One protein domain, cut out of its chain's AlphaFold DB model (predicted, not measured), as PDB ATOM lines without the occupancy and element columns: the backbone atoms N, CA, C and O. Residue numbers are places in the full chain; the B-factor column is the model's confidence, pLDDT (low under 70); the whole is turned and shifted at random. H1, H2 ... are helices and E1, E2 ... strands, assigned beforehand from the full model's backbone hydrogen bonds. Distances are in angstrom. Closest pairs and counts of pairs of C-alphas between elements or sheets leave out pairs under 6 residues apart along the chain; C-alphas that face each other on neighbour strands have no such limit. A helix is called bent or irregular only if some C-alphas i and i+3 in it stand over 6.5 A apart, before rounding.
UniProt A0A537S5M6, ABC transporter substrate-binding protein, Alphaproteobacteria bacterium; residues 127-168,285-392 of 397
ATOM      1  N   THR A 127      25.209 -33.144 -54.081       87.38
ATOM      2  CA  THR A 127      24.263 -33.107 -55.208       87.38
ATOM      3  C   THR A 127      24.952 -33.465 -56.523       87.38
ATOM      4  O   THR A 127      24.467 -34.320 -57.262       87.38
ATOM      5  N   LEU A 128      26.132 -32.892 -56.792       89.00
ATOM      6  CA  LEU A 128      26.938 -33.256 -57.963       89.00
ATOM      7  C   LEU A 128      27.445 -34.701 -57.881       89.00
ATOM      8  O   LEU A 128      27.524 -35.374 -58.907       89.00
ATOM      9  N   GLY A 129      27.754 -35.192 -56.675       91.00
ATOM     10  CA  GLY A 129      28.069 -36.602 -56.413       91.00
ATOM     11  C   GLY A 129      26.969 -37.547 -56.890       91.00
ATOM     12  O   GLY A 129      27.221 -38.458 -57.678       91.00
ATOM     13  N   LEU A 130      25.729 -37.280 -56.488       93.06
ATOM     14  CA  LEU A 130      24.573 -38.080 -56.894       93.06
ATOM     15  C   LEU A 130      24.264 -37.950 -58.386       93.06
ATOM     16  O   LEU A 130      24.007 -38.960 -59.034       93.06
ATOM     17  N   GLN A 131      24.366 -36.750 -58.962       91.56
ATOM     18  CA  GLN A 131      24.225 -36.565 -60.410       91.56
ATOM     19  C   GLN A 131      25.273 -37.371 -61.188       91.56
ATOM     20  O   GLN A 131      24.942 -38.038 -62.168       91.56
ATOM     21  N   ALA A 132      26.527 -37.371 -60.731       93.38
ATOM     22  CA  ALA A 132      27.598 -38.162 -61.328       93.38
ATOM     23  C   ALA A 132      27.347 -39.674 -61.196       93.38
ATOM     24  O   ALA A 132      27.637 -40.415 -62.142       93.38
ATOM     25  N   LEU A 133      26.809 -40.120 -60.054       95.81
ATOM     26  CA  LEU A 133      26.453 -41.515 -59.785       95.81
ATOM     27  C   LEU A 133      25.312 -41.988 -60.690       95.81
ATOM     28  O   LEU A 133      25.432 -43.038 -61.324       95.81
ATOM     29  N   VAL A 134      24.232 -41.205 -60.781       95.19
ATOM     30  CA  VAL A 134      23.076 -41.472 -61.653       95.19
ATOM     31  C   VAL A 134      23.499 -41.440 -63.121       95.19
ATOM     32  O   VAL A 134      23.171 -42.351 -63.876       95.19
ATOM     33  N   GLY A 135      24.323 -40.463 -63.505       94.94
ATOM     34  CA  GLY A 135      24.920 -40.350 -64.838       94.94
ATOM     35  C   GLY A 135      26.006 -41.387 -65.150       94.94
ATOM     36  O   GLY A 135      26.636 -41.300 -66.199       94.94
ATOM     37  N   LYS A 136      26.250 -42.356 -64.253       94.88
ATOM     38  CA  LYS A 136      27.206 -43.467 -64.422       94.88
ATOM     39  C   LYS A 136      28.661 -43.038 -64.659       94.88
ATOM     40  O   LYS A 136      29.449 -43.788 -65.220       94.88
ATOM     41  N   THR A 137      29.036 -41.842 -64.203       92.38
ATOM     42  CA  THR A 137      30.420 -41.328 -64.288       92.38
ATOM     43  C   THR A 137      31.263 -41.636 -63.044       92.38
ATOM     44  O   THR A 137      32.474 -41.406 -63.045       92.38
ATOM     45  N   ILE A 138      30.621 -42.135 -61.983       92.94
ATOM     46  CA  ILE A 138      31.227 -42.750 -60.794       92.94
ATOM     47  C   ILE A 138      30.372 -43.942 -60.353       92.94
ATOM     48  O   ILE A 138      29.199 -44.030 -60.718       92.94
ATOM     49  N   ASP A 139      30.935 -44.827 -59.536       91.25
ATOM     50  CA  ASP A 139      30.252 -46.031 -59.041       91.25
ATOM     51  C   ASP A 139      29.781 -45.920 -57.590       91.25
ATOM     52  O   ASP A 139      28.764 -46.504 -57.224       91.25
ATOM     53  N   VAL A 140      30.487 -45.136 -56.776       93.81
ATOM     54  CA  VAL A 140      30.158 -44.894 -55.369       93.81
ATOM     55  C   VAL A 140      30.206 -43.395 -55.115       93.81
ATOM     56  O   VAL A 140      31.203 -42.748 -55.435       93.81
ATOM     57  N   SER A 141      29.144 -42.847 -54.534       94.00
ATOM     58  CA  SER A 141      29.088 -41.458 -54.076       94.00
ATOM     59  C   SER A 141      29.132 -41.408 -52.555       94.00
ATOM     60  O   SER A 141      28.450 -42.190 -51.900       94.00
ATOM     61  N   LEU A 142      29.873 -40.454 -51.992       90.12
ATOM     62  CA  LEU A 142      29.700 -40.040 -50.600       90.12
ATOM     63  C   LEU A 142      28.829 -38.787 -50.603       90.12
ATOM     64  O   LEU A 142      29.145 -37.810 -51.280       90.12
ATOM     65  N   THR A 143      27.696 -38.836 -49.918       90.31
ATOM     66  CA  THR A 143      26.696 -37.759 -49.917       90.31
ATOM     67  C   THR A 143      25.888 -37.810 -48.626       90.31
ATOM     68  O   THR A 143      26.090 -38.721 -47.833       90.31
ATOM     69  N   GLY A 144      24.991 -36.852 -48.399       91.75
ATOM     70  CA  GLY A 144      24.073 -36.880 -47.259       91.75
ATOM     71  C   GLY A 144      22.897 -37.833 -47.489       91.75
ATOM     72  O   GLY A 144      22.384 -37.933 -48.605       91.75
ATOM     73  N   THR A 145      22.417 -38.493 -46.432       94.44
ATOM     74  CA  THR A 145      21.254 -39.405 -46.524       94.44
ATOM     75  C   THR A 145      19.993 -38.716 -47.045       94.44
ATOM     76  O   THR A 145      19.264 -39.322 -47.827       94.44
ATOM     77  N   LEU A 146      19.763 -37.442 -46.698       91.88
ATOM     78  CA  LEU A 146      18.667 -36.654 -47.276       91.88
ATOM     79  C   LEU A 146      18.765 -36.588 -48.805       91.88
ATOM     80  O   LEU A 146      17.786 -36.851 -49.493       91.88
ATOM     81  N   LEU A 147      19.945 -36.283 -49.346       91.94
ATOM     82  CA  LEU A 147      20.133 -36.159 -50.793       91.94
ATOM     83  C   LEU A 147      19.926 -37.509 -51.500       91.94
ATOM     84  O   LEU A 147      19.354 -37.569 -52.591       91.94
ATOM     85  N   ALA A 148      20.354 -38.609 -50.872       95.00
ATOM     86  CA  ALA A 148      20.074 -39.953 -51.372       95.00
ATOM     87  C   ALA A 148      18.561 -40.237 -51.391       95.00
ATOM     88  O   ALA A 148      18.041 -40.743 -52.384       95.00
ATOM     89  N   ALA A 149      17.841 -39.842 -50.338       94.56
ATOM     90  CA  ALA A 149      16.391 -39.961 -50.265       94.56
ATOM     91  C   ALA A 149      15.676 -39.108 -51.324       94.56
ATOM     92  O   ALA A 149      14.808 -39.618 -52.023       94.56
ATOM     93  N   GLN A 150      16.078 -37.848 -51.507       91.81
ATOM     94  CA  GLN A 150      15.557 -36.973 -52.562       91.81
ATOM     95  C   GLN A 150      15.794 -37.567 -53.954       91.81
ATOM     96  O   GLN A 150      14.906 -37.533 -54.802       91.81
ATOM     97  N   THR A 151      16.957 -38.190 -54.174       93.25
ATOM     98  CA  THR A 151      17.249 -38.901 -55.427       93.25
ATOM     99  C   THR A 151      16.267 -40.052 -55.653       93.25
ATOM    100  O   THR A 151      15.735 -40.181 -56.751       93.25
ATOM    101  N   VAL A 152      15.968 -40.848 -54.619       94.62
ATOM    102  CA  VAL A 152      14.956 -41.918 -54.696       94.62
ATOM    103  C   VAL A 152      13.548 -41.355 -54.913       94.62
ATOM    104  O   VAL A 152      12.813 -41.863 -55.756       94.62
ATOM    105  N   ALA A 153      13.173 -40.276 -54.223       91.94
ATOM    106  CA  ALA A 153      11.879 -39.611 -54.394       91.94
ATOM    107  C   ALA A 153      11.677 -39.068 -55.824       91.94
ATOM    108  O   ALA A 153      10.559 -39.075 -56.345       91.94
ATOM    109  N   ALA A 154      12.769 -38.654 -56.475       91.75
ATOM    110  CA  ALA A 154      12.806 -38.237 -57.875       91.75
ATOM    111  C   ALA A 154      12.827 -39.411 -58.881       91.75
ATOM    112  O   ALA A 154      12.898 -39.178 -60.085       91.75
ATOM    113  N   GLY A 155      12.750 -40.665 -58.416       92.06
ATOM    114  CA  GLY A 155      12.747 -41.868 -59.258       92.06
ATOM    115  C   GLY A 155      14.135 -42.440 -59.563       92.06
ATOM    116  O   GLY A 155      14.268 -43.295 -60.435       92.06
ATOM    117  N   GLY A 156      15.180 -41.969 -58.880       93.50
ATOM    118  CA  GLY A 156      16.527 -42.512 -59.000       93.50
ATOM    119  C   GLY A 156      16.691 -43.849 -58.272       93.50
ATOM    120  O   GLY A 156      16.323 -44.005 -57.111       93.50
ATOM    121  N   GLU A 157      17.336 -44.806 -58.934       95.69
ATOM    122  CA  GLU A 157      17.568 -46.156 -58.407       95.69
ATOM    123  C   GLU A 157      18.918 -46.254 -57.673       95.69
ATOM    124  O   GLU A 157      19.886 -46.844 -58.162       95.69
ATOM    125  N   VAL A 158      18.998 -45.644 -56.486       97.19
ATOM    126  CA  VAL A 158      20.194 -45.652 -55.623       97.19
ATOM    127  C   VAL A 158      19.912 -46.257 -54.245       97.19
ATOM    128  O   VAL A 158      18.777 -46.237 -53.768       97.19
ATOM    129  N   VAL A 159      20.956 -46.795 -53.609       97.69
ATOM    130  CA  VAL A 159      20.913 -47.402 -52.269       97.69
ATOM    131  C   VAL A 159      22.123 -47.001 -51.429       97.69
ATOM    132  O   VAL A 159      23.239 -46.875 -51.935       97.69
ATOM    133  N   ILE A 160      21.903 -46.844 -50.127       97.88
ATOM    134  CA  ILE A 160      22.948 -46.723 -49.112       97.88
ATOM    135  C   ILE A 160      23.524 -48.113 -48.851       97.88
ATOM    136  O   ILE A 160      22.791 -49.023 -48.467       97.88
ATOM    137  N   VAL A 161      24.835 -48.265 -49.029       96.50
ATOM    138  CA  VAL A 161      25.549 -49.537 -48.814       96.50
ATOM    139  C   VAL A 161      26.397 -49.534 -47.542       96.50
ATOM    140  O   VAL A 161      27.027 -50.530 -47.224       96.50
ATOM    141  N   GLY A 162      26.444 -48.429 -46.811       95.44
ATOM    142  CA  GLY A 162      27.196 -48.274 -45.567       95.44
ATOM    143  C   GLY A 162      27.399 -46.793 -45.267       95.44
ATOM    144  O   GLY A 162      27.024 -45.947 -46.080       95.44
ATOM    145  N   THR A 163      28.001 -46.460 -44.128       94.19
ATOM    146  CA  THR A 163      28.239 -45.062 -43.732       94.19
ATOM    147  C   THR A 163      29.718 -44.746 -43.555       94.19
ATOM    148  O   THR A 163      30.453 -45.524 -42.952       94.19
ATOM    149  N   SER A 164      30.166 -43.599 -44.077       91.75
ATOM    150  CA  SER A 164      31.531 -43.102 -43.877       91.75
ATOM    151  C   SER A 164      31.627 -42.267 -42.606       91.75
ATOM    152  O   SER A 164      32.510 -42.504 -41.792       91.75
ATOM    153  N   LEU A 165      30.694 -41.338 -42.404       91.94
ATOM    154  CA  LEU A 165      30.596 -40.499 -41.211       91.94
ATOM    155  C   LEU A 165      29.202 -40.730 -40.618       91.94
ATOM    156  O   LEU A 165      28.208 -40.284 -41.198       91.94
ATOM    157  N   PRO A 166      29.085 -41.510 -39.529       92.75
ATOM    158  CA  PRO A 166      27.790 -41.828 -38.945       92.75
ATOM    159  C   PRO A 166      27.142 -40.596 -38.305       92.75
ATOM    160  O   PRO A 166      25.926 -40.453 -38.394       92.75
ATOM    161  N   ASN A 167      27.927 -39.714 -37.686       91.69
ATOM    162  CA  ASN A 167      27.434 -38.579 -36.899       91.69
ATOM    163  C   ASN A 167      27.437 -37.270 -37.696       91.69
ATOM    164  O   ASN A 167      28.015 -37.207 -38.781       91.69
ATOM    165  N   ASN A 168      26.751 -36.245 -37.177       89.31
ATOM    166  CA  ASN A 168      26.609 -34.968 -37.877       89.31
ATOM    167  C   ASN A 168      27.987 -34.321 -38.104       89.31
ATOM    168  O   ASN A 168      28.883 -34.420 -37.269       89.31
ATOM    169  N   GLY A 285      24.256 -41.997 -36.886       92.69
ATOM    170  CA  GLY A 285      24.388 -43.374 -37.370       92.69
ATOM    171  C   GLY A 285      24.227 -43.540 -38.884       92.69
ATOM    172  O   GLY A 285      24.368 -44.659 -39.371       92.69
ATOM    173  N   ALA A 286      23.908 -42.468 -39.619       93.50
ATOM    174  CA  ALA A 286      23.697 -42.513 -41.066       93.50
ATOM    175  C   ALA A 286      23.826 -41.135 -41.749       93.50
ATOM    176  O   ALA A 286      23.069 -40.836 -42.666       93.50
ATOM    177  N   GLN A 287      24.708 -40.242 -41.294       90.94
ATOM    178  CA  GLN A 287      24.749 -38.866 -41.814       90.94
ATOM    179  C   GLN A 287      25.350 -38.773 -43.219       90.94
ATOM    180  O   GLN A 287      24.705 -38.237 -44.124       90.94
ATOM    181  N   VAL A 288      26.545 -39.341 -43.414       93.19
ATOM    182  CA  VAL A 288      27.241 -39.371 -44.709       93.19
ATOM    183  C   VAL A 288      27.412 -40.820 -45.176       93.19
ATOM    184  O   VAL A 288      28.405 -41.474 -44.838       93.19
ATOM    185  N   PRO A 289      26.436 -41.369 -45.917       95.31
ATOM    186  CA  PRO A 289      26.526 -42.696 -46.508       95.31
ATOM    187  C   PRO A 289      27.462 -42.804 -47.716       95.31
ATOM    188  O   PRO A 289      27.662 -41.858 -48.480       95.31
ATOM    189  N   PHE A 290      27.929 -44.032 -47.945       95.94
ATOM    190  CA  PHE A 290      28.286 -44.517 -49.274       95.94
ATOM    191  C   PHE A 290      27.013 -44.921 -50.012       95.94
ATOM    192  O   PHE A 290      26.237 -45.751 -49.534       95.94
ATOM    193  N   VAL A 291      26.821 -44.354 -51.196       97.25
ATOM    194  CA  VAL A 291      25.655 -44.580 -52.045       97.25
ATOM    195  C   VAL A 291      26.104 -45.190 -53.365       97.25
ATOM    196  O   VAL A 291      27.030 -44.696 -54.007       97.25
ATOM    197  N   MET A 292      25.430 -46.260 -53.773       97.31
ATOM    198  CA  MET A 292      25.641 -46.959 -55.038       97.31
ATOM    199  C   MET A 292      24.345 -46.969 -55.850       97.31
ATOM    200  O   MET A 292      23.254 -46.820 -55.299       97.31
ATOM    201  N   ARG A 293      24.441 -47.176 -57.168       97.50
ATOM    202  CA  ARG A 293      23.258 -47.541 -57.964       97.50
ATOM    203  C   ARG A 293      22.779 -48.929 -57.534       97.50
ATOM    204  O   ARG A 293      23.608 -49.831 -57.396       97.50
ATOM    205  N   ARG A 294      21.465 -49.112 -57.380       96.62
ATOM    206  CA  ARG A 294      20.855 -50.382 -56.945       96.62
ATOM    207  C   ARG A 294      21.281 -51.553 -57.834       96.62
ATOM    208  O   ARG A 294      21.785 -52.551 -57.335       96.62
ATOM    209  N   GLU A 295      21.233 -51.353 -59.151       96.31
ATOM    210  CA  GLU A 295      21.686 -52.317 -60.168       96.31
ATOM    211  C   GLU A 295      23.112 -52.856 -59.926       96.31
ATOM    212  O   GLU A 295      23.394 -54.023 -60.189       96.31
ATOM    213  N   MET A 296      24.017 -52.017 -59.410       93.31
ATOM    214  CA  MET A 296      25.409 -52.386 -59.163       93.31
ATOM    215  C   MET A 296      25.572 -53.102 -57.821       93.31
ATOM    216  O   MET A 296      26.291 -54.100 -57.760       93.31
ATOM    217  N   ALA A 297      24.874 -52.632 -56.783       95.00
ATOM    218  CA  ALA A 297      24.871 -53.284 -55.479       95.00
ATOM    219  C   ALA A 297      24.302 -54.714 -55.574       95.00
ATOM    220  O   ALA A 297      24.930 -55.672 -55.117       95.00
ATOM    221  N   ASP A 298      23.168 -54.877 -56.260       95.50
ATOM    222  CA  ASP A 298      22.482 -56.164 -56.396       95.50
ATOM    223  C   ASP A 298      23.187 -57.098 -57.386       95.50
ATOM    224  O   ASP A 298      23.384 -58.286 -57.107       95.50
ATOM    225  N   GLY A 299      23.607 -56.552 -58.532       94.69
ATOM    226  CA  GLY A 299      24.206 -57.310 -59.629       94.69
ATOM    227  C   GLY A 299      25.669 -57.697 -59.412       94.69
ATOM    228  O   GLY A 299      26.183 -58.545 -60.144       94.69
ATOM    229  N   ASN A 300      26.363 -57.107 -58.431       90.56
ATOM    230  CA  ASN A 300      27.791 -57.339 -58.227       90.56
ATOM    231  C   ASN A 300      28.186 -57.459 -56.748       90.56
ATOM    232  O   ASN A 300      29.022 -56.721 -56.226       90.56
ATOM    233  N   GLN A 301      27.626 -58.459 -56.072       88.50
ATOM    234  CA  GLN A 301      27.885 -58.710 -54.650       88.50
ATOM    235  C   GLN A 301      29.375 -58.874 -54.333       88.50
ATOM    236  O   GLN A 301      29.848 -58.390 -53.309       88.50
ATOM    237  N   ALA A 302      30.136 -59.521 -55.218       87.50
ATOM    238  CA  ALA A 302      31.564 -59.718 -55.012       87.50
ATOM    239  C   ALA A 302      32.341 -58.385 -55.047       87.50
ATOM    240  O   ALA A 302      33.264 -58.201 -54.253       87.50
ATOM    241  N   LEU A 303      31.938 -57.429 -55.896       86.62
ATOM    242  CA  LEU A 303      32.482 -56.068 -55.891       86.62
ATOM    243  C   LEU A 303      32.155 -55.335 -54.588       86.62
ATOM    244  O   LEU A 303      33.052 -54.722 -54.016       86.62
ATOM    245  N   VAL A 304      30.914 -55.417 -54.098       90.06
ATOM    246  CA  VAL A 304      30.527 -54.745 -52.846       90.06
ATOM    247  C   VAL A 304      31.268 -55.339 -51.641       90.06
ATOM    248  O   VAL A 304      31.737 -54.600 -50.781       90.06
ATOM    249  N   GLN A 305      31.480 -56.658 -51.607       89.19
ATOM    250  CA  GLN A 305      32.299 -57.295 -50.568       89.19
ATOM    251  C   GLN A 305      33.776 -56.891 -50.658       89.19
ATOM    252  O   GLN A 305      34.398 -56.606 -49.636       89.19
ATOM    253  N   ALA A 306      34.336 -56.810 -51.870       87.19
ATOM    254  CA  ALA A 306      35.692 -56.298 -52.072       87.19
ATOM    255  C   ALA A 306      35.812 -54.824 -51.647       87.19
ATOM    256  O   ALA A 306      36.816 -54.438 -51.052       87.19
ATOM    257  N   PHE A 307      34.776 -54.018 -51.900       88.38
ATOM    258  CA  PHE A 307      34.675 -52.650 -51.407       88.38
ATOM    259  C   PHE A 307      34.677 -52.617 -49.875       88.38
ATOM    260  O   PHE A 307      35.518 -51.935 -49.303       88.38
ATOM    261  N   TYR A 308      33.837 -53.400 -49.190       90.12
ATOM    262  CA  TYR A 308      33.843 -53.447 -47.722       90.12
ATOM    263  C   TYR A 308      35.183 -53.881 -47.135       90.12
ATOM    264  O   TYR A 308      35.625 -53.284 -46.158       90.12
ATOM    265  N   ALA A 309      35.837 -54.886 -47.720       87.38
ATOM    266  CA  ALA A 309      37.164 -55.312 -47.285       87.38
ATOM    267  C   ALA A 309      38.180 -54.166 -47.410       87.38
ATOM    268  O   ALA A 309      38.817 -53.809 -46.424       87.38
ATOM    269  N   ALA A 310      38.245 -53.516 -48.578       85.69
ATOM    270  CA  ALA A 310      39.144 -52.386 -48.805       85.69
ATOM    271  C   ALA A 310      38.862 -51.208 -47.858       85.69
ATOM    272  O   ALA A 310      39.789 -50.585 -47.339       85.69
ATOM    273  N   MET A 311      37.584 -50.910 -47.608       85.88
ATOM    274  CA  MET A 311      37.190 -49.821 -46.722       85.88
ATOM    275  C   MET A 311      37.503 -50.125 -45.247       85.88
ATOM    276  O   MET A 311      37.944 -49.237 -44.526       85.88
ATOM    277  N   ARG A 312      37.349 -51.374 -44.791       87.31
ATOM    278  CA  ARG A 312      37.708 -51.783 -43.420       87.31
ATOM    279  C   ARG A 312      39.213 -51.832 -43.198       87.31
ATOM    280  O   ARG A 312      39.680 -51.306 -42.191       87.31
ATOM    281  N   ASP A 313      39.965 -52.404 -44.140       85.44
ATOM    282  CA  ASP A 313      41.434 -52.457 -44.078       85.44
ATOM    283  C   ASP A 313      42.013 -51.067 -43.874       85.44
ATOM    284  O   ASP A 313      42.948 -50.847 -43.103       85.44
ATOM    285  N   ALA A 314      41.418 -50.098 -44.548       83.19
ATOM    286  CA  ALA A 314      41.932 -48.770 -44.476       83.19
ATOM    287  C   ALA A 314      41.289 -47.875 -43.422       83.19
ATOM    288  O   ALA A 314      41.962 -46.960 -42.963       83.19
ATOM    289  N   ALA A 315      40.083 -48.180 -42.936       85.19
ATOM    290  CA  ALA A 315      39.637 -47.665 -41.646       85.19
ATOM    291  C   ALA A 315      40.602 -48.104 -40.532       85.19
ATOM    292  O   ALA A 315      40.966 -47.282 -39.691       85.19
ATOM    293  N   ALA A 316      41.081 -49.354 -40.557       87.38
ATOM    294  CA  ALA A 316      42.085 -49.844 -39.615       87.38
ATOM    295  C   ALA A 316      43.423 -49.102 -39.769       87.38
ATOM    296  O   ALA A 316      43.954 -48.612 -38.775       87.38
ATOM    297  N   TRP A 317      43.926 -48.931 -40.998       87.19
ATOM    298  CA  TRP A 317      45.149 -48.154 -41.256       87.19
ATOM    299  C   TRP A 317      45.026 -46.692 -40.803       87.19
ATOM    300  O   TRP A 317      45.926 -46.163 -40.155       87.19
ATOM    301  N   PHE A 318      43.888 -46.058 -41.104       80.94
ATOM    302  CA  PHE A 318      43.565 -44.676 -40.748       80.94
ATOM    303  C   PHE A 318      43.454 -44.451 -39.232       80.94
ATOM    304  O   PHE A 318      43.742 -43.359 -38.751       80.94
ATOM    305  N   ASN A 319      43.050 -45.476 -38.477       85.75
ATOM    306  CA  ASN A 319      42.926 -45.424 -37.018       85.75
ATOM    307  C   ASN A 319      44.199 -45.852 -36.273       85.75
ATOM    308  O   ASN A 319      44.260 -45.691 -35.056       85.75
ATOM    309  N   ASP A 320      45.193 -46.408 -36.963       89.19
ATOM    310  CA  ASP A 320      46.457 -46.815 -36.356       89.19
ATOM    311  C   ASP A 320      47.356 -45.579 -36.139       89.19
ATOM    312  O   ASP A 320      47.786 -44.948 -37.112       89.19
ATOM    313  N   PRO A 321      47.675 -45.220 -34.876       91.31
ATOM    314  CA  PRO A 321      48.474 -44.035 -34.569       91.31
ATOM    315  C   PRO A 321      49.867 -44.042 -35.208       91.31
ATOM    316  O   PRO A 321      50.427 -42.973 -35.444       91.31
ATOM    317  N   SER A 322      50.425 -45.220 -35.516       95.25
ATOM    318  CA  SER A 322      51.735 -45.333 -36.171       95.25
ATOM    319  C   SER A 322      51.736 -44.778 -37.601       95.25
ATOM    320  O   SER A 322      52.786 -44.378 -38.104       95.25
ATOM    321  N   ASN A 323      50.561 -44.666 -38.230       91.56
ATOM    322  CA  ASN A 323      50.396 -44.115 -39.574       91.56
ATOM    323  C   ASN A 323      50.124 -42.604 -39.581       91.56
ATOM    324  O   ASN A 323      49.984 -42.015 -40.654       91.56
ATOM    325  N   PHE A 324      50.055 -41.949 -38.416       90.69
ATOM    326  CA  PHE A 324      49.645 -40.547 -38.317       90.69
ATOM    327  C   PHE A 324      50.518 -39.592 -39.142       90.69
ATOM    328  O   PHE A 324      49.990 -38.730 -39.837       90.69
ATOM    329  N   GLU A 325      51.841 -39.762 -39.140       92.75
ATOM    330  CA  GLU A 325      52.726 -38.907 -39.946       92.75
ATOM    331  C   GLU A 325      52.498 -39.084 -41.449       92.75
ATOM    332  O   GLU A 325      52.553 -38.118 -42.210       92.75
ATOM    333  N   GLU A 326      52.196 -40.305 -41.890       90.06
ATOM    334  CA  GLU A 326      51.868 -40.560 -43.291       90.06
ATOM    335  C   GLU A 326      50.506 -39.960 -43.653       90.06
ATOM    336  O   GLU A 326      50.360 -39.346 -44.709       90.06
ATOM    337  N   LEU A 327      49.531 -40.019 -42.740       86.00
ATOM    338  CA  LEU A 327      48.269 -39.295 -42.889       86.00
ATOM    339  C   LEU A 327      48.504 -37.794 -43.044       86.00
ATOM    340  O   LEU A 327      47.972 -37.193 -43.975       86.00
ATOM    341  N   VAL A 328      49.337 -37.183 -42.199       88.00
ATOM    342  CA  VAL A 328      49.669 -35.755 -42.311       88.00
ATOM    343  C   VAL A 328      50.228 -35.431 -43.695       88.00
ATOM    344  O   VAL A 328      49.762 -34.474 -44.319       88.00
ATOM    345  N   LYS A 329      51.146 -36.244 -44.231       87.69
ATOM    346  CA  LYS A 329      51.671 -36.055 -45.595       87.69
ATOM    347  C   LYS A 329      50.584 -36.151 -46.662       87.69
ATOM    348  O   LYS A 329      50.571 -35.325 -47.569       87.69
ATOM    349  N   ILE A 330      49.664 -37.108 -46.544       82.81
ATOM    350  CA  ILE A 330      48.559 -37.286 -47.499       82.81
ATOM    351  C   ILE A 330      47.593 -36.090 -47.456       82.81
ATOM    352  O   ILE A 330      47.170 -35.608 -48.505       82.81
ATOM    353  N   TYR A 331      47.257 -35.585 -46.266       79.25
ATOM    354  CA  TYR A 331      46.314 -34.471 -46.086       79.25
ATOM    355  C   TYR A 331      46.915 -33.095 -46.413       79.25
ATOM    356  O   TYR A 331      46.186 -32.196 -46.838       79.25
ATOM    357  N   THR A 332      48.228 -32.913 -46.243       81.88
ATOM    358  CA  THR A 332      48.915 -31.623 -46.442       81.88
ATOM    359  C   THR A 332      48.671 -30.973 -47.810       81.88
ATOM    360  O   THR A 332      48.272 -29.811 -47.827       81.88
ATOM    361  N   PRO A 333      48.843 -31.660 -48.956       78.06
ATOM    362  CA  PRO A 333      48.595 -31.052 -50.265       78.06
ATOM    363  C   PRO A 333      47.103 -30.852 -50.565       78.06
ATOM    364  O   PRO A 333      46.758 -30.186 -51.538       78.06
ATOM    365  N   LEU A 334      46.210 -31.446 -49.769       69.94
ATOM    366  CA  LEU A 334      44.769 -31.406 -50.001       69.94
ATOM    367  C   LEU A 334      44.135 -30.207 -49.282       69.94
ATOM    368  O   LEU A 334      43.222 -29.595 -49.839       69.94
ATOM    369  N   ILE A 335      44.673 -29.804 -48.123       68.12
ATOM    370  CA  ILE A 335      44.244 -28.610 -47.377       68.12
ATOM    371  C   ILE A 335      45.422 -27.695 -47.086       68.12
ATOM    372  O   ILE A 335      46.323 -28.017 -46.301       68.12
ATOM    373  N   SER A 336      45.329 -26.487 -47.634       70.50
ATOM    374  CA  SER A 336      46.144 -25.372 -47.184       70.50
ATOM    375  C   SER A 336      45.437 -24.638 -46.048       70.50
ATOM    376  O   SER A 336      44.305 -24.183 -46.199       70.50
ATOM    377  N   PHE A 337      46.135 -24.505 -44.925       69.38
ATOM    378  CA  PHE A 337      45.793 -23.569 -43.855       69.38
ATOM    379  C   PHE A 337      46.633 -22.278 -43.966       69.38
ATOM    380  O   PHE A 337      46.677 -21.488 -43.032       69.38
ATOM    381  N   GLY A 338      47.288 -22.056 -45.115       68.19
ATOM    382  CA  GLY A 338      48.271 -20.992 -45.322       68.19
ATOM    383  C   GLY A 338      49.630 -21.289 -44.677       68.19
ATOM    384  O   GLY A 338      49.834 -22.353 -44.095       68.19
ATOM    385  N   ASP A 339      50.540 -20.317 -44.772       70.31
ATOM    386  CA  ASP A 339      51.921 -20.399 -44.258       70.31
ATOM    387  C   ASP A 339      52.091 -19.707 -42.890       70.31
ATOM    388  O   ASP A 339      53.193 -19.339 -42.481       70.31
ATOM    389  N   LEU A 340      50.986 -19.474 -42.178       68.12
ATOM    390  CA  LEU A 340      51.004 -18.783 -40.891       68.12
ATOM    391  C   LEU A 340      51.608 -19.678 -39.787       68.12
ATOM    392  O   LEU A 340      51.411 -20.901 -39.804       68.12
ATOM    393  N   PRO A 341      52.288 -19.094 -38.781       78.12
ATOM    394  CA  PRO A 341      52.735 -19.834 -37.603       78.12
ATOM    395  C   PRO A 341      51.588 -20.650 -36.980       78.12
ATOM    396  O   PRO A 341      50.505 -20.122 -36.737       78.12
ATOM    397  N   GLY A 342      51.818 -21.945 -36.744       83.19
ATOM    398  CA  GLY A 342      50.817 -22.867 -36.186       83.19
ATOM    399  C   GLY A 342      49.916 -23.579 -37.207       83.19
ATOM    400  O   GLY A 342      49.124 -24.431 -36.808       83.19
ATOM    401  N   ALA A 343      50.044 -23.308 -38.513       81.38
ATOM    402  CA  ALA A 343      49.233 -23.968 -39.549       81.38
ATOM    403  C   ALA A 343      49.404 -25.500 -39.563       81.38
ATOM    404  O   ALA A 343      48.440 -26.235 -39.787       81.38
ATOM    405  N   ASP A 344      50.617 -25.997 -39.300       85.00
ATOM    406  CA  ASP A 344      50.872 -27.440 -39.223       85.00
ATOM    407  C   ASP A 344      50.262 -28.083 -37.971       85.00
ATOM    408  O   ASP A 344      49.646 -29.144 -38.050       85.00
ATOM    409  N   GLU A 345      50.358 -27.413 -36.821       87.00
ATOM    410  CA  GLU A 345      49.727 -27.879 -35.585       87.00
ATOM    411  C   GLU A 345      48.205 -27.960 -35.747       87.00
ATOM    412  O   GLU A 345      47.592 -28.976 -35.413       87.00
ATOM    413  N   LEU A 346      47.597 -26.932 -36.344       82.50
ATOM    414  CA  LEU A 346      46.177 -26.933 -36.673       82.50
ATOM    415  C   LEU A 346      45.816 -28.093 -37.605       82.50
ATOM    416  O   LEU A 346      44.853 -28.808 -37.330       82.50
ATOM    417  N   ARG A 347      46.588 -28.311 -38.681       86.06
ATOM    418  CA  ARG A 347      46.378 -29.440 -39.597       86.06
ATOM    419  C   ARG A 347      46.394 -30.758 -38.836       86.06
ATOM    420  O   ARG A 347      45.491 -31.571 -39.008       86.06
ATOM    421  N   ARG A 348      47.390 -30.968 -37.979       89.25
ATOM    422  CA  ARG A 348      47.527 -32.187 -37.171       89.25
ATOM    423  C   ARG A 348      46.354 -32.363 -36.210       89.25
ATOM    424  O   ARG A 348      45.809 -33.461 -36.123       89.25
ATOM    425  N   ASN A 349      45.931 -31.306 -35.523       86.25
ATOM    426  CA  ASN A 349      44.790 -31.349 -34.605       86.25
ATOM    427  C   ASN A 349      43.474 -31.618 -35.343       86.25
ATOM    428  O   ASN A 349      42.665 -32.431 -34.896       86.25
ATOM    429  N   TRP A 350      43.295 -31.015 -36.516       84.69
ATOM    430  CA  TRP A 350      42.171 -31.305 -37.392       84.69
ATOM    431  C   TRP A 350      42.170 -32.771 -37.849       84.69
ATOM    432  O   TRP A 350      41.156 -33.448 -37.676       84.69
ATOM    433  N   ILE A 351      43.304 -33.301 -38.330       86.25
ATOM    434  CA  ILE A 351      43.433 -34.714 -38.732       86.25
ATOM    435  C   ILE A 351      43.064 -35.639 -37.565       86.25
ATOM    436  O   ILE A 351      42.288 -36.576 -37.743       86.25
ATOM    437  N   LYS A 352      43.545 -35.355 -36.347       86.62
ATOM    438  CA  LYS A 352      43.162 -36.117 -35.144       86.62
ATOM    439  C   LYS A 352      41.652 -36.094 -34.907       86.62
ATOM    440  O   LYS A 352      41.072 -37.139 -34.621       86.62
ATOM    441  N   SER A 353      41.015 -34.931 -35.054       82.06
ATOM    442  CA  SER A 353      39.567 -34.806 -34.857       82.06
ATOM    443  C   SER A 353      38.773 -35.636 -35.872       82.06
ATOM    444  O   SER A 353      37.873 -36.380 -35.480       82.06
ATOM    445  N   VAL A 354      39.162 -35.616 -37.154       80.44
ATOM    446  CA  VAL A 354      38.445 -36.366 -38.196       80.44
ATOM    447  C   VAL A 354      38.655 -37.874 -38.089       80.44
ATOM    448  O   VAL A 354      37.739 -38.613 -38.440       80.44
ATOM    449  N   ILE A 355      39.791 -38.353 -37.555       85.44
ATOM    450  CA  ILE A 355      40.025 -39.797 -37.356       85.44
ATOM    451  C   ILE A 355      38.904 -40.433 -36.538       85.44
ATOM    452  O   ILE A 355      38.351 -41.460 -36.928       85.44
ATOM    453  N   SER A 356      38.526 -39.780 -35.440       83.56
ATOM    454  CA  SER A 356      37.476 -40.270 -34.544       83.56
ATOM    455  C   SER A 356      36.067 -40.228 -35.148       83.56
ATOM    456  O   SER A 356      35.194 -40.975 -34.709       83.56
ATOM    457  N   ALA A 357      35.844 -39.370 -36.147       85.62
ATOM    458  CA  ALA A 357      34.536 -39.162 -36.751       85.62
ATOM    459  C   ALA A 357      34.189 -40.224 -37.804       85.62
ATOM    460  O   ALA A 357      33.009 -40.513 -38.008       85.62
ATOM    461  N   TYR A 358      35.188 -40.800 -38.482       87.94
ATOM    462  CA  TYR A 358      34.963 -41.818 -39.509       87.94
ATOM    463  C   TYR A 358      34.520 -43.157 -38.910       87.94
ATOM    464  O   TYR A 358      35.020 -43.615 -37.883       87.94
ATOM    465  N   SER A 359      33.592 -43.818 -39.601       90.12
ATOM    466  CA  SER A 359      33.158 -45.168 -39.270       90.12
ATOM    467  C   SER A 359      34.318 -46.159 -39.382       90.12
ATOM    468  O   SER A 359      35.125 -46.104 -40.312       90.12
ATOM    469  N   LYS A 360      34.369 -47.092 -38.429       87.75
ATOM    470  CA  LYS A 360      35.356 -48.179 -38.386       87.75
ATOM    471  C   LYS A 360      34.863 -49.447 -39.084       87.75
ATOM    472  O   LYS A 360      35.671 -50.254 -39.531       87.75
ATOM    473  N   ASP A 361      33.549 -49.629 -39.165       88.75
ATOM    474  CA  ASP A 361      32.894 -50.865 -39.608       88.75
ATOM    475  C   ASP A 361      31.925 -50.666 -40.783       88.75
ATOM    476  O   ASP A 361      31.479 -51.652 -41.380       88.75
ATOM    477  N   LEU A 362      31.688 -49.402 -41.158       91.69
ATOM    478  CA  LEU A 362      30.759 -48.932 -42.185       91.69
ATOM    479  C   LEU A 362      29.280 -49.116 -41.817       91.69
ATOM    480  O   LEU A 362      28.430 -48.928 -42.691       91.69
ATOM    481  N   SER A 363      28.970 -49.458 -40.562       94.56
ATOM    482  CA  SER A 363      27.617 -49.835 -40.152       94.56
ATOM    483  C   SER A 363      26.641 -48.669 -40.259       94.56
ATOM    484  O   SER A 363      26.889 -47.579 -39.735       94.56
ATOM    485  N   VAL A 364      25.517 -48.898 -40.941       95.00
ATOM    486  CA  VAL A 364      24.448 -47.912 -41.107       95.00
ATOM    487  C   VAL A 364      23.281 -48.230 -40.178       95.00
ATOM    488  O   VAL A 364      22.601 -49.252 -40.286       95.00
ATOM    489  N   LYS A 365      22.964 -47.303 -39.270       95.69
ATOM    490  CA  LYS A 365      21.805 -47.462 -38.387       95.69
ATOM    491  C   LYS A 365      20.514 -47.187 -39.156       95.69
ATOM    492  O   LYS A 365      20.174 -46.039 -39.439       95.69
ATOM    493  N   ARG A 366      19.742 -48.240 -39.439       95.69
ATOM    494  CA  ARG A 366      18.434 -48.137 -40.124       95.69
ATOM    495  C   ARG A 366      17.440 -47.241 -39.380       95.69
ATOM    496  O   ARG A 366      16.709 -46.490 -40.018       95.69
ATOM    497  N   SER A 367      17.449 -47.269 -38.046       95.69
ATOM    498  CA  SER A 367      16.644 -46.361 -37.217       95.69
ATOM    499  C   SER A 367      17.015 -44.894 -37.443       95.69
ATOM    500  O   SER A 367      16.131 -44.047 -37.501       95.69
ATOM    501  N   SER A 368      18.303 -44.598 -37.634       95.94
ATOM    502  CA  SER A 368      18.791 -43.246 -37.909       95.94
ATOM    503  C   SER A 368      18.424 -42.797 -39.321       95.94
ATOM    504  O   SER A 368      18.019 -41.655 -39.506       95.94
ATOM    505  N   VAL A 369      18.469 -43.699 -40.312       96.38
ATOM    506  CA  VAL A 369      17.933 -43.410 -41.655       96.38
ATOM    507  C   VAL A 369      16.444 -43.086 -41.575       96.38
ATOM    508  O   VAL A 369      16.017 -42.082 -42.134       96.38
ATOM    509  N   LYS A 370      15.659 -43.876 -40.831       94.88
ATOM    510  CA  LYS A 370      14.242 -43.573 -40.605       94.88
ATOM    511  C   LYS A 370      14.056 -42.201 -39.951       94.88
ATOM    512  O   LYS A 370      13.256 -41.422 -40.450       94.88
ATOM    513  N   ALA A 371      14.817 -41.880 -38.904       94.25
ATOM    514  CA  ALA A 371      14.740 -40.581 -38.236       94.25
ATOM    515  C   ALA A 371      15.041 -39.411 -39.189       94.25
ATOM    516  O   ALA A 371      14.351 -38.396 -39.149       94.25
ATOM    517  N   ILE A 372      16.025 -39.568 -40.085       93.31
ATOM    518  CA  ILE A 372      16.341 -38.589 -41.137       93.31
ATOM    519  C   ILE A 372      15.145 -38.409 -42.078       93.31
ATOM    520  O   ILE A 372      14.722 -37.280 -42.324       93.31
ATOM    521  N   ILE A 373      14.578 -39.505 -42.589       93.38
ATOM    522  CA  ILE A 373      13.419 -39.446 -43.489       93.38
ATOM    523  C   ILE A 373      12.214 -38.802 -42.804       93.38
ATOM    524  O   ILE A 373      11.611 -37.900 -43.381       93.38
ATOM    525  N   ASP A 374      11.874 -39.233 -41.589       91.56
ATOM    526  CA  ASP A 374      10.738 -38.707 -40.831       91.56
ATOM    527  C   ASP A 374      10.892 -37.194 -40.616       91.56
ATOM    528  O   ASP A 374       9.967 -36.426 -40.888       91.56
ATOM    529  N   PHE A 375      12.083 -36.759 -40.194       89.75
ATOM    530  CA  PHE A 375      12.391 -35.352 -39.957       89.75
ATOM    531  C   PHE A 375      12.217 -34.499 -41.214       89.75
ATOM    532  O   PHE A 375      11.509 -33.492 -41.189       89.75
ATOM    533  N   TYR A 376      12.831 -34.904 -42.328       89.31
ATOM    534  CA  TYR A 376      12.780 -34.114 -43.558       89.31
ATOM    535  C   TYR A 376      11.428 -34.212 -44.274       89.31
ATOM    536  O   TYR A 376      11.023 -33.260 -44.940       89.31
ATOM    537  N   THR A 377      10.676 -35.297 -44.073       89.12
ATOM    538  CA  THR A 377       9.275 -35.394 -44.515       89.12
ATOM    539  C   THR A 377       8.400 -34.413 -43.734       89.12
ATOM    540  O   THR A 377       7.649 -33.648 -44.335       89.12
ATOM    541  N   ALA A 378       8.532 -34.367 -42.402       85.69
ATOM    542  CA  ALA A 378       7.798 -33.421 -41.561       85.69
ATOM    543  C   ALA A 378       8.151 -31.958 -41.883       85.69
ATOM    544  O   ALA A 378       7.285 -31.084 -41.858       85.69
ATOM    545  N   ALA A 379       9.409 -31.702 -42.250       82.00
ATOM    546  CA  ALA A 379       9.883 -30.396 -42.699       82.00
ATOM    547  C   ALA A 379       9.439 -30.017 -44.128       82.00
ATOM    548  O   ALA A 379       9.691 -28.885 -44.538       82.00
ATOM    549  N   LYS A 380       8.764 -30.919 -44.861       84.81
ATOM    550  CA  LYS A 380       8.371 -30.764 -46.276       84.81
ATOM    551  C   LYS A 380       9.558 -30.558 -47.229       84.81
ATOM    552  O   LYS A 380       9.434 -29.879 -48.239       84.81
ATOM    553  N   GLU A 381      10.697 -31.159 -46.900       83.19
ATOM    554  CA  GLU A 381      11.938 -31.140 -47.695       83.19
ATOM    555  C   GLU A 381      12.064 -32.404 -48.582       83.19
ATOM    556  O   GLU A 381      12.993 -32.548 -49.381       83.19
ATOM    557  N   LEU A 382      11.120 -33.339 -48.422       85.06
ATOM    558  CA  LEU A 382      10.883 -34.489 -49.288       85.06
ATOM    559  C   LEU A 382       9.483 -34.359 -49.898       85.06
ATOM    560  O   LEU A 382       8.486 -34.452 -49.184       85.06
ATOM    561  N   ASP A 383       9.406 -34.199 -51.221       78.50
ATOM    562  CA  ASP A 383       8.131 -34.054 -51.946       78.50
ATOM    563  C   ASP A 383       7.256 -35.315 -51.885       78.50
ATOM    564  O   ASP A 383       6.042 -35.264 -52.090       78.50
ATOM    565  N   LYS A 384       7.879 -36.474 -51.645       83.75
ATOM    566  CA  LYS A 384       7.220 -37.776 -51.548       83.75
ATOM    567  C   LYS A 384       7.838 -38.591 -50.412       83.75
ATOM    568  O   LYS A 384       9.059 -38.543 -50.244       83.75
ATOM    569  N   PRO A 385       7.039 -39.386 -49.679       81.31
ATOM    570  CA  PRO A 385       7.571 -40.325 -48.701       81.31
ATOM    571  C   PRO A 385       8.547 -41.309 -49.352       81.31
ATOM    572  O   PRO A 385       8.256 -41.889 -50.400       81.31
ATOM    573  N   VAL A 386       9.693 -41.521 -48.708       90.69
ATOM    574  CA  VAL A 386      10.685 -42.527 -49.103       90.69
ATOM    575  C   VAL A 386      10.659 -43.638 -48.071       90.69
ATOM    576  O   VAL A 386      10.761 -43.372 -46.880       90.69
ATOM    577  N   ASP A 387      10.540 -44.886 -48.512       90.75
ATOM    578  CA  ASP A 387      10.635 -46.036 -47.615       90.75
ATOM    579  C   ASP A 387      12.101 -46.237 -47.174       90.75
ATOM    580  O   ASP A 387      12.947 -46.567 -48.021       90.75
ATOM    581  N   PRO A 388      12.437 -46.078 -45.877       89.00
ATOM    582  CA  PRO A 388      13.800 -46.275 -45.385       89.00
ATOM    583  C   PRO A 388      14.346 -47.678 -45.684       89.00
ATOM    584  O   PRO A 388      15.550 -47.831 -45.895       89.00
ATOM    585  N   ALA A 389      13.477 -48.696 -45.739       86.94
ATOM    586  CA  ALA A 389      13.874 -50.068 -46.047       86.94
ATOM    587  C   ALA A 389      14.334 -50.227 -47.502       86.94
ATOM    588  O   ALA A 389      15.190 -51.059 -47.779       86.94
ATOM    589  N   LYS A 390      13.816 -49.403 -48.422       88.81
ATOM    590  CA  LYS A 390      14.245 -49.385 -49.829       88.81
ATOM    591  C   LYS A 390      15.480 -48.523 -50.056       88.81
ATOM    592  O   LYS A 390      16.205 -48.747 -51.026       88.81
ATOM    593  N   LEU A 391      15.721 -47.535 -49.192       95.69
ATOM    594  CA  LEU A 391      16.875 -46.644 -49.295       95.69
ATOM    595  C   LEU A 391      18.171 -47.311 -48.824       95.69
ATOM    596  O   LEU A 391      19.234 -47.013 -49.363       95.69
ATOM    597  N   VAL A 392      18.106 -48.205 -47.838       96.94
ATOM    598  CA  VAL A 392      19.280 -48.912 -47.315       96.94
ATOM    599  C   VAL A 392      19.336 -50.316 -47.885       96.94
ATOM    600  O   VAL A 392      18.431 -51.111 -47.637       96.94
TER     601      VAL A 392
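What this domain is: This is residues 127 to 168 and 285 to 392 of the 397 residues of the protein "ABC transporter substrate-binding protein" of Alphaproteobacteria bacterium (UniProt A0A537S5M6). The model has two lobes: a body round a small three-stranded sheet, with H1 and H2 over one face, H3 standing up from the other, H7 crossing H2 and short H8 beside them, and an arm of H4, H5 and H6. H4 runs out from the body, H5 turns at its far end, and H6 folds back toward the end of E2; residues 338 to 343 stick out. The 150 printed residues hold eight helices and three strands, in the order H1 E1 H2 E2 E3 H3 H4 H5 H6 H7 H8; the sheet, E1 E3 E2, is antiparallel and the class is mostly helix. The whole is only just compact, close to loose, with a radius of gyration of the C-alphas of 17.3 A and spans of 51 by 38 by 29 A.

How they stand to each other: Start with H1, residues 127 to 134, and H2, residues 145 to 153, which touch at a steep tilt of 51 degrees, closest at the C-alphas of Thr 127 and Leu 147, 6.8 A. Look next at E1, residues 140 to 142, E2, residues 158 to 165, and E3, residues 288 to 293: H1 and H2 are on the same face of their sheet, at heights of 8.1 A and 9.4 A. N 141 and O 291 pair E1 with E3 at 2.9 A; N 290 and O 162 pair E3 with E2 at 2.8 A. E1, H2 and E2 form a split strand-helix-strand unit, two strands running the same way with E3 between them, and its crossover is right-handed. H3, residues 294 to 299, stands up from the opposite face. H4, residues 301 to 319, only grazes the sheet. H5, residues 321 to 331, and H6, residues 343 to 357, touch at a steep tilt of 62 degrees, closest at the C-alphas of Val 328 and Arg 348, 6.6 A. H7, residues 366 to 378, touches H2 at Leu 146 and Ile 372, C-alphas 6.8 A apart. H8, residues 388 to 391, touches H7, closest at the C-alphas of Lys 370 and Pro 388, 5.5 A. Every O i to N i+4 pair is within hydrogen-bond range in H1, H2, H3, H4 and H7; H5 has 5 of 7, H6 has 9 of 11, and H8 is too short.

Where its parts are: Find C-alpha 127 at (24.263, -33.107, -55.208), where H1 begins. E2 bends by 67 degrees at residue 162 and is 18.5 A long. H4 runs 26.7 A to C-alpha 319 at (42.926, -45.424, -37.018), H6 21.3 A and H7 18.2 A. H5 is irregular: C-alphas 322 and 325 are 7.5 A apart. H8 ends at C-alpha 391 at (16.875, -46.644, -49.295).

The domain as a whole: The C-alphas of Gly 299 and Pro 341 are the two farthest apart, 52.0 A. Residues 169 to 284 are not printed; C-alphas 168 and 285 are 8.7 A apart across that cut. Of the links that are printed whole, H5 to H6 is long. Residues 334 to 335, 337 to 338 and 340 have pLDDT under 70.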